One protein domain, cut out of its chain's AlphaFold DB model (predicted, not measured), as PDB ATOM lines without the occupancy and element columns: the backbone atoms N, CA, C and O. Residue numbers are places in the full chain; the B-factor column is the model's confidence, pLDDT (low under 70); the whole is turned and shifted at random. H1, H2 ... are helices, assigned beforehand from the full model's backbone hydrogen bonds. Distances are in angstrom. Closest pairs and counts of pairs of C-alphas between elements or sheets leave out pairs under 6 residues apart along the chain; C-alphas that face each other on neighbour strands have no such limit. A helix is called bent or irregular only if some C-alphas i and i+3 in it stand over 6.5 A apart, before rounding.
ATOM      1  N   LYS A 857     -30.506  28.170 -49.287       43.69
ATOM      2  CA  LYS A 857     -29.639  29.167 -49.954       43.69
ATOM      3  C   LYS A 857     -28.675  28.608 -51.021       43.69
ATOM      4  O   LYS A 857     -28.141  29.387 -51.803       43.69
ATOM      5  N   ASN A 858     -28.490  27.286 -51.065       48.59
ATOM      6  CA  ASN A 858     -27.592  26.582 -51.987       48.59
ATOM      7  C   ASN A 858     -28.317  25.626 -52.963       48.59
ATOM      8  O   ASN A 858     -27.664  24.791 -53.586       48.59
ATOM      9  N   SER A 859     -29.648  25.686 -53.090       57.56
ATOM     10  CA  SER A 859     -30.375  24.885 -54.087       57.56
ATOM     11  C   SER A 859     -31.630  25.583 -54.598       57.56
ATOM     12  O   SER A 859     -32.450  26.017 -53.791       57.56
ATOM     13  N   ASP A 860     -31.863  25.538 -55.908       56.84
ATOM     14  CA  ASP A 860     -33.039  26.109 -56.590       56.84
ATOM     15  C   ASP A 860     -34.377  25.398 -56.270       56.84
ATOM     16  O   ASP A 860     -35.381  25.585 -56.955       56.84
ATOM     17  N   GLN A 861     -34.411  24.552 -55.234       55.72
ATOM     18  CA  GLN A 861     -35.614  23.886 -54.751       55.72
ATOM     19  C   GLN A 861     -36.206  24.653 -53.568       55.72
ATOM     20  O   GLN A 861     -35.643  24.696 -52.475       55.72
ATOM     21  N   GLU A 862     -37.394  25.207 -53.786       59.84
ATOM     22  CA  GLU A 862     -38.264  25.721 -52.736       59.84
ATOM     23  C   GLU A 862     -38.890  24.548 -51.956       59.84
ATOM     24  O   GLU A 862     -39.431  23.609 -52.549       59.84
ATOM     25  N   ILE A 863     -38.770  24.556 -50.624       56.69
ATOM     26  CA  ILE A 863     -39.160  23.428 -49.768       56.69
ATOM     27  C   ILE A 863     -40.367  23.831 -48.917       56.69
ATOM     28  O   ILE A 863     -40.251  24.523 -47.905       56.69
ATOM     29  N   HIS A 864     -41.549  23.361 -49.322       66.50
ATOM     30  CA  HIS A 864     -42.780  23.524 -48.549       66.50
ATOM     31  C   HIS A 864     -42.728  22.679 -47.266       66.50
ATOM     32  O   HIS A 864     -42.261  21.535 -47.298       66.50
ATOM     33  N   ILE A 865     -43.258  23.192 -46.152       48.50
ATOM     34  CA  ILE A 865     -43.148  22.576 -44.810       48.50
ATOM     35  C   ILE A 865     -43.694  21.137 -44.742       48.50
ATOM     36  O   ILE A 865     -43.101  20.280 -44.083       48.50
ATOM     37  N   ASN A 866     -44.723  20.817 -45.534       51.34
ATOM     38  CA  ASN A 866     -45.267  19.459 -45.695       51.34
ATOM     39  C   ASN A 866     -44.215  18.420 -46.150       51.34
ATOM     40  O   ASN A 866     -44.417  17.218 -45.999       51.34
ATOM     41  N   SER A 867     -43.074  18.866 -46.688       68.75
ATOM     42  CA  SER A 867     -41.962  18.028 -47.141       68.75
ATOM     43  C   SER A 867     -40.801  17.923 -46.134       68.75
ATOM     44  O   SER A 867     -39.670  17.641 -46.523       68.75
ATOM     45  N   LEU A 868     -41.066  18.050 -44.824       67.19
ATOM     46  CA  LEU A 868     -40.075  17.883 -43.741       67.19
ATOM     47  C   LEU A 868     -39.185  16.625 -43.889       67.19
ATOM     48  O   LEU A 868     -37.998  16.663 -43.567       67.19
ATOM     49  N   LYS A 869     -39.725  15.519 -44.431       69.94
ATOM     50  CA  LYS A 869     -38.945  14.313 -44.786       69.94
ATOM     51  C   LYS A 869     -37.833  14.619 -45.805       69.94
ATOM     52  O   LYS A 869     -36.693  14.228 -45.584       69.94
ATOM     53  N   LYS A 870     -38.146  15.361 -46.874       73.75
ATOM     54  CA  LYS A 870     -37.211  15.781 -47.933       73.75
ATOM     55  C   LYS A 870     -36.118  16.700 -47.376       73.75
ATOM     56  O   LYS A 870     -34.946  16.487 -47.674       73.75
ATOM     57  N   LEU A 871     -36.485  17.653 -46.511       76.69
ATOM     58  CA  LEU A 871     -35.526  18.524 -45.821       76.69
ATOM     59  C   LEU A 871     -34.552  17.716 -44.946       76.69
ATOM     60  O   LEU A 871     -33.340  17.884 -45.066       76.69
ATOM     61  N   LYS A 872     -35.064  16.775 -44.135       78.88
ATOM     62  CA  LYS A 872     -34.229  15.862 -43.332       78.88
ATOM     63  C   LYS A 872     -33.276  15.039 -44.211       78.88
ATOM     64  O   LYS A 872     -32.097  14.938 -43.881       78.88
ATOM     65  N   THR A 873     -33.732  14.513 -45.352       79.12
ATOM     66  CA  THR A 873     -32.868  13.789 -46.305       79.12
ATOM     67  C   THR A 873     -31.758  14.669 -46.890       79.12
ATOM     68  O   THR A 873     -30.622  14.208 -46.991       79.12
ATOM     69  N   ILE A 874     -32.049  15.925 -47.248       81.00
ATOM     70  CA  ILE A 874     -31.050  16.866 -47.787       81.00
ATOM     71  C   ILE A 874     -29.982  17.184 -46.731       81.00
ATOM     72  O   ILE A 874     -28.793  17.050 -47.018       81.00
ATOM     73  N   ILE A 875     -30.393  17.510 -45.500       78.88
ATOM     74  CA  ILE A 875     -29.475  17.815 -44.389       78.88
ATOM     75  C   ILE A 875     -28.567  16.614 -44.081       78.88
ATOM     76  O   ILE A 875     -27.350  16.770 -44.012       78.88
ATOM     77  N   VAL A 876     -29.127  15.403 -43.967       81.62
ATOM     78  CA  VAL A 876     -28.340  14.182 -43.710       81.62
ATOM     79  C   VAL A 876     -27.365  13.884 -44.856       81.62
ATOM     80  O   VAL A 876     -26.224  13.502 -44.596       81.62
ATOM     81  N   LYS A 877     -27.763  14.106 -46.118       81.12
ATOM     82  CA  LYS A 877     -26.882  13.920 -47.283       81.12
ATOM     83  C   LYS A 877     -25.713  14.912 -47.282       81.12
ATOM     84  O   LYS A 877     -24.579  14.501 -47.515       81.12
ATOM     85  N   GLU A 878     -25.966  16.186 -46.986       79.94
ATOM     86  CA  GLU A 878     -24.915  17.201 -46.831       79.94
ATOM     87  C   GLU A 878     -23.966  16.876 -45.670       79.94
ATOM     88  O   GLU A 878     -22.749  16.899 -45.853       79.94
ATOM     89  N   MET A 879     -24.493  16.505 -44.497       75.62
ATOM     90  CA  MET A 879     -23.668  16.101 -43.352       75.62
ATOM     91  C   MET A 879     -22.786  14.891 -43.680       75.62
ATOM     92  O   MET A 879     -21.597  14.912 -43.374       75.62
ATOM     93  N   TYR A 880     -23.328  13.873 -44.355       79.19
ATOM     94  CA  TYR A 880     -22.560  12.699 -44.773       79.19
ATOM     95  C   TYR A 880     -21.413  13.064 -45.727       79.19
ATOM     96  O   TYR A 880     -20.277  12.648 -45.506       79.19
ATOM     97  N   ILE A 881     -21.674  13.897 -46.742       80.19
ATOM     98  CA  ILE A 881     -20.641  14.365 -47.683       80.19
ATOM     99  C   ILE A 881     -19.550  15.162 -46.948       80.19
ATOM    100  O   ILE A 881     -18.366  14.933 -47.187       80.19
ATOM    101  N   ARG A 882     -19.927  16.049 -46.017       76.00
ATOM    102  CA  ARG A 882     -18.980  16.845 -45.216       76.00
ATOM    103  C   ARG A 882     -18.113  15.969 -44.298       76.00
ATOM    104  O   ARG A 882     -16.905  16.184 -44.249       76.00
ATOM    105  N   VAL A 883     -18.695  14.972 -43.624       76.06
ATOM    106  CA  VAL A 883     -17.972  14.036 -42.734       76.06
ATOM    107  C   VAL A 883     -17.039  13.109 -43.515       76.06
ATOM    108  O   VAL A 883     -15.897  12.901 -43.114       76.06
ATOM    109  N   VAL A 884     -17.475  12.581 -44.663       78.06
ATOM    110  CA  VAL A 884     -16.581  11.806 -45.538       78.06
ATOM    111  C   VAL A 884     -15.453  12.702 -46.063       78.06
ATOM    112  O   VAL A 884     -14.300  12.276 -46.071       78.06
ATOM    113  N   GLY A 885     -15.742  13.954 -46.428       83.00
ATOM    114  CA  GLY A 885     -14.734  14.937 -46.835       83.00
ATOM    115  C   GLY A 885     -13.669  15.199 -45.763       83.00
ATOM    116  O   GLY A 885     -12.479  15.099 -46.055       83.00
ATOM    117  N   SER A 886     -14.066  15.468 -44.514       77.94
ATOM    118  CA  SER A 886     -13.108  15.727 -43.430       77.94
ATOM    119  C   SER A 886     -12.252  14.504 -43.085       77.94
ATOM    120  O   SER A 886     -11.050  14.658 -42.877       77.94
ATOM    121  N   LEU A 887     -12.815  13.290 -43.115       72.38
ATOM    122  CA  LEU A 887     -12.054  12.051 -42.905       72.38
ATOM    123  C   LEU A 887     -10.958  11.837 -43.965       72.38
ATOM    124  O   LEU A 887      -9.870  11.377 -43.627       72.38
ATOM    125  N   ASN A 888     -11.204  12.212 -45.227       75.50
ATOM    126  CA  ASN A 888     -10.187  12.138 -46.286       75.50
ATOM    127  C   ASN A 888      -9.021  13.117 -46.049       75.50
ATOM    128  O   ASN A 888      -7.881  12.786 -46.375       75.50
ATOM    129  N   ASN A 889      -9.289  14.295 -45.475       77.06
ATOM    130  CA  ASN A 889      -8.247  15.265 -45.129       77.06
ATOM    131  C   ASN A 889      -7.433  14.811 -43.906       77.06
ATOM    132  O   ASN A 889      -6.216  14.970 -43.890       77.06
ATOM    133  N   LEU A 890      -8.089  14.201 -42.915       72.19
ATOM    134  CA  LEU A 890      -7.443  13.696 -41.700       72.19
ATOM    135  C   LEU A 890      -6.538  12.481 -42.006       72.19
ATOM    136  O   LEU A 890      -5.428  12.397 -41.489       72.19
ATOM    137  N   GLU A 891      -6.952  11.598 -42.930       74.88
ATOM    138  CA  GLU A 891      -6.101  10.529 -43.492       74.88
ATOM    139  C   GLU A 891      -4.828  11.098 -44.156       74.88
ATOM    140  O   GLU A 891      -3.746  10.530 -44.007       74.88
ATOM    141  N   ALA A 892      -4.940  12.234 -44.859       73.44
ATOM    142  CA  ALA A 892      -3.810  12.885 -45.522       73.44
ATOM    143  C   ALA A 892      -2.855  13.581 -44.534       73.44
ATOM    144  O   ALA A 892      -1.644  13.397 -44.641       73.44
ATOM    145  N   GLN A 893      -3.379  14.316 -43.546       78.69
ATOM    146  CA  GLN A 893      -2.559  14.964 -42.510       78.69
ATOM    147  C   GLN A 893      -1.791  13.935 -41.669       78.69
ATOM    148  O   GLN A 893      -0.597  14.100 -41.437       78.69
ATOM    149  N   PHE A 894      -2.431  12.823 -41.294       81.81
ATOM    150  CA  PHE A 894      -1.760  11.737 -40.574       81.81
ATOM    151  C   PHE A 894      -0.611  11.108 -41.386       81.81
ATOM    152  O   PHE A 894       0.425  10.751 -40.825       81.81
ATOM    153  N   ALA A 895      -0.764  10.996 -42.711       79.19
ATOM    154  CA  ALA A 895       0.301  10.525 -43.594       79.19
ATOM    155  C   ALA A 895       1.482  11.514 -43.671       79.19
ATOM    156  O   ALA A 895       2.637  11.086 -43.654       79.19
ATOM    157  N   GLU A 896       1.200  12.819 -43.718       82.69
ATOM    158  CA  GLU A 896       2.207  13.888 -43.732       82.69
ATOM    159  C   GLU A 896       2.995  13.949 -42.412       82.69
ATOM    160  O   GLU A 896       4.226  13.931 -42.428       82.69
ATOM    161  N   GLU A 897       2.311  13.901 -41.264       86.62
ATOM    162  CA  GLU A 897       2.957  13.845 -39.944       86.62
ATOM    163  C   GLU A 897       3.834  12.596 -39.778       86.62
ATOM    164  O   GLU A 897       4.944  12.684 -39.247       86.62
ATOM    165  N   CYS A 898       3.392  11.435 -40.279       84.94
ATOM    166  CA  CYS A 898       4.198  10.215 -40.252       84.94
ATOM    167  C   CYS A 898       5.499  10.347 -41.061       84.94
ATOM    168  O   CYS A 898       6.541   9.879 -40.598       84.94
ATOM    169  N   GLU A 899       5.477  10.993 -42.231       85.00
ATOM    170  CA  GLU A 899       6.699  11.249 -43.005       85.00
ATOM    171  C   GLU A 899       7.620  12.259 -42.306       85.00
ATOM    172  O   GLU A 899       8.818  12.006 -42.221       85.00
ATOM    173  N   VAL A 900       7.095  13.332 -41.700       89.00
ATOM    174  CA  VAL A 900       7.907  14.280 -40.904       89.00
ATOM    175  C   VAL A 900       8.572  13.581 -39.706       89.00
ATOM    176  O   VAL A 900       9.762  13.778 -39.434       89.00
ATOM    177  N   VAL A 901       7.850  12.692 -39.015       88.00
ATOM    178  CA  VAL A 901       8.391  11.879 -37.910       88.00
ATOM    179  C   VAL A 901       9.456  10.880 -38.383       88.00
ATOM    180  O   VAL A 901      10.317  10.506 -37.584       88.00
ATOM    181  N   LEU A 902       9.451  10.470 -39.654       86.38
ATOM    182  CA  LEU A 902      10.491   9.622 -40.244       86.38
ATOM    183  C   LEU A 902      11.678  10.434 -40.797       86.38
ATOM    184  O   LEU A 902      12.820  10.031 -40.597       86.38
ATOM    185  N   GLU A 903      11.454  11.588 -41.437       87.62
ATOM    186  CA  GLU A 903      12.532  12.475 -41.911       87.62
ATOM    187  C   GLU A 903      13.339  13.085 -40.752       87.62
ATOM    188  O   GLU A 903      14.552  13.251 -40.874       87.62
ATOM    189  N   SER A 904      12.718  13.335 -39.592       88.06
ATOM    190  CA  SER A 904      13.410  13.856 -38.396       88.06
ATOM    191  C   SER A 904      14.513  12.939 -37.829       88.06
ATOM    192  O   SER A 904      15.305  13.366 -36.988       88.06
ATOM    193  N   ARG A 905      14.598  11.679 -38.280       88.94
ATOM    194  CA  ARG A 905      15.462  10.627 -37.716       88.94
ATOM    195  C   ARG A 905      16.748  10.414 -38.512       88.94
ATOM    196  O   ARG A 905      17.142   9.277 -38.760       88.94
ATOM    197  N   GLU A 906      17.446  11.496 -38.867       81.94
ATOM    198  CA  GLU A 906      18.646  11.460 -39.732       81.94
ATOM    199  C   GLU A 906      19.792  10.530 -39.251       81.94
ATOM    200  O   GLU A 906      20.705  10.256 -40.028       81.94
ATOM    201  N   ASN A 907      19.747  10.027 -38.008       88.31
ATOM    202  CA  ASN A 907      20.786   9.208 -37.367       88.31
ATOM    203  C   ASN A 907      20.382   7.746 -37.044       88.31
ATOM    204  O   ASN A 907      21.154   7.051 -36.382       88.31
ATOM    205  N   GLU A 908      19.200   7.253 -37.441       91.06
ATOM    206  CA  GLU A 908      18.838   5.835 -37.219       91.06
ATOM    207  C   GLU A 908      19.522   4.876 -38.223       91.06
ATOM    208  O   GLU A 908      19.907   5.267 -39.325       91.06
ATOM    209  N   ASP A 909      19.669   3.591 -37.853       94.19
ATOM    210  CA  ASP A 909      20.155   2.542 -38.768       94.19
ATOM    211  C   ASP A 909      19.246   2.493 -40.015       94.19
ATOM    212  O   ASP A 909      18.038   2.283 -39.864       94.19
ATOM    213  N   PRO A 910      19.788   2.622 -41.245       89.00
ATOM    214  CA  PRO A 910      19.009   2.524 -42.476       89.00
ATOM    215  C   PRO A 910      18.115   1.281 -42.572       89.00
ATOM    216  O   PRO A 910      17.043   1.361 -43.162       89.00
ATOM    217  N   LYS A 911      18.508   0.147 -41.974       89.50
ATOM    218  CA  LYS A 911      17.685  -1.076 -41.936       89.50
ATOM    219  C   LYS A 911      16.488  -0.966 -40.992       89.50
ATOM    220  O   LYS A 911      15.497  -1.671 -41.173       89.50
ATOM    221  N   LEU A 912      16.587  -0.123 -39.965       88.94
ATOM    222  CA  LEU A 912      15.516   0.125 -39.005       88.94
ATOM    223  C   LEU A 912      14.495   1.121 -39.570       88.94
ATOM    224  O   LEU A 912      13.298   0.878 -39.427       88.94
ATOM    225  N   ASP A 913      14.952   2.175 -40.259       89.94
ATOM    226  CA  ASP A 913      14.088   3.092 -41.023       89.94
ATOM    227  C   ASP A 913      13.339   2.345 -42.136       89.94
ATOM    228  O   ASP A 913      12.111   2.371 -42.176       89.94
ATOM    229  N   GLU A 914      14.044   1.579 -42.976       90.25
ATOM    230  CA  GLU A 914      13.432   0.837 -44.089       90.25
ATOM    231  C   GLU A 914      12.368  -0.165 -43.599       90.25
ATOM    232  O   GLU A 914      11.257  -0.194 -44.130       90.25
ATOM    233  N   LYS A 915      12.631  -0.890 -42.499       91.31
ATOM    234  CA  LYS A 915      11.642  -1.780 -41.864       91.31
ATOM    235  C   LYS A 915      10.457  -1.027 -41.238       91.31
ATOM    236  O   LYS A 915       9.334  -1.538 -41.226       91.31
ATOM    237  N   ARG A 916      10.669   0.176 -40.692       86.56
ATOM    238  CA  ARG A 916       9.590   1.017 -40.137       86.56
ATOM    239  C   ARG A 916       8.714   1.608 -41.238       86.56
ATOM    240  O   ARG A 916       7.495   1.574 -41.095       86.56
ATOM    241  N   ARG A 917       9.308   2.042 -42.351       86.19
ATOM    242  CA  ARG A 917       8.602   2.464 -43.571       86.19
ATOM    243  C   ARG A 917       7.792   1.315 -44.169       86.19
ATOM    244  O   ARG A 917       6.604   1.486 -44.418       86.19
ATOM    245  N   GLU A 918       8.376   0.123 -44.296       86.25
ATOM    246  CA  GLU A 918       7.649  -1.090 -44.706       86.25
ATOM    247  C   GLU A 918       6.458  -1.384 -43.774       86.25
ATOM    248  O   GLU A 918       5.351  -1.633 -44.249       86.25
ATOM    249  N   THR A 919       6.648  -1.274 -42.454       83.81
ATOM    250  CA  THR A 919       5.564  -1.454 -41.472       83.81
ATOM    251  C   THR A 919       4.459  -0.405 -41.658       83.81
ATOM    252  O   THR A 919       3.284  -0.768 -41.684       83.81
ATOM    253  N   LEU A 920       4.810   0.871 -41.857       79.19
ATOM    254  CA  LEU A 920       3.855   1.962 -42.079       79.19
ATOM    255  C   LEU A 920       3.022   1.742 -43.356       79.19
ATOM    256  O   LEU A 920       1.795   1.801 -43.312       79.19
ATOM    257  N   TYR A 921       3.664   1.404 -44.478       79.56
ATOM    258  CA  TYR A 921       2.975   1.150 -45.751       79.56
ATOM    259  C   TYR A 921       2.283  -0.228 -45.824       79.56
ATOM    260  O   TYR A 921       1.572  -0.507 -46.794       79.56
ATOM    261  N   SER A 922       2.459  -1.094 -44.819       77.75
ATOM    262  CA  SER A 922       1.723  -2.364 -44.692       77.75
ATOM    263  C   SER A 922       0.306  -2.202 -44.120       77.75
ATOM    264  O   SER A 922      -0.506  -3.126 -44.215       77.75
ATOM    265  N   VAL A 923      -0.018  -1.030 -43.556       68.62
ATOM    266  CA  VAL A 923      -1.342  -0.733 -42.987       68.62
ATOM    267  C   VAL A 923      -2.416  -0.754 -44.096       68.62
ATOM    268  O   VAL A 923      -2.243  -0.080 -45.115       68.62
ATOM    269  N   PRO A 924      -3.540  -1.493 -43.944       41.66
ATOM    270  CA  PRO A 924      -4.554  -1.630 -45.001       41.66
ATOM    271  C   PRO A 924      -5.358  -0.352 -45.339       41.66
ATOM    272  O   PRO A 924      -6.526  -0.224 -44.977       41.66
ATOM    273  N   GLY A 925      -4.769   0.565 -46.112       54.72
ATOM    274  CA  GLY A 925      -5.434   1.739 -46.698       54.72
ATOM    275  C   GLY A 925      -5.223   1.820 -48.216       54.72
ATOM    276  O   GLY A 925      -4.102   1.693 -48.706       54.72
ATOM    277  N   ARG A 926      -6.292   2.035 -49.002       44.75
ATOM    278  CA  ARG A 926      -6.243   1.934 -50.483       44.75
ATOM    279  C   ARG A 926      -5.363   2.984 -51.189       44.75
ATOM    280  O   ARG A 926      -5.103   2.811 -52.377       44.75
ATOM    281  N   LYS A 927      -4.929   4.053 -50.510       53.62
ATOM    282  CA  LYS A 927      -4.238   5.203 -51.129       53.62
ATOM    283  C   LYS A 927      -2.713   5.219 -50.975       53.62
ATOM    284  O   LYS A 927      -2.048   5.803 -51.824       53.62
ATOM    285  N   PHE A 928      -2.143   4.530 -49.983       46.50
ATOM    286  CA  PHE A 928      -0.701   4.553 -49.656       46.50
ATOM    287  C   PHE A 928       0.237   3.922 -50.716       46.50
ATOM    288  O   PHE A 928       1.413   3.696 -50.453       46.50
ATOM    289  N   ARG A 929      -0.255   3.612 -51.925       48.84
ATOM    290  CA  ARG A 929       0.493   2.925 -52.997       48.84
ATOM    291  C   ARG A 929       0.744   3.760 -54.259       48.84
ATOM    292  O   ARG A 929       1.216   3.210 -55.251       48.84
TER     293      ARG A 929
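This is residues 857 to 929 of the 990 residues of an uncharacterized protein of Daucus carota subsp. sativus (UniProt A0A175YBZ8). One long helix, H1, makes the length of a thin rod, and a short helix, H2, folds back beside its last part without packing closely on it. Residues 857 to 862 stick out near the other end. The printed part has 73 residues, with H1 then H2, no named strand, and is all helix. It is extended, with a radius of gyration of the C-alphas of 21.7 A and spans of 68 by 21 by 15 A.

H1, residues 865 to 903, begins at C-alpha 865 (-43.148, 22.576, -44.810) and measures 56.7 A. It is irregular, with C-alphas 866 and 869 8.2 A apart, and has a kink of 26 degrees near residue 872. H2, residues 910 to 921, measures 16.4 A and ends at C-alpha 921 (2.975, 1.150, -45.751).

H1 and H2 are close but not clearly touching; their closest C-alphas, of Leu 902 and Asp 913, are 7.5 A apart. They run opposite ways at a shallow tilt of 9 degrees. Every O i to N i+4 pair is within hydrogen-bond range in H2, and 33 of 35 in H1.

The farthest C-alphas, of Asn 866 and Asp 909, are 67.9 A apart. The printed part has no cut, and the H1 to H2 link is short. Residues 857 to 869 and 923 to 929 have pLDDT under 70.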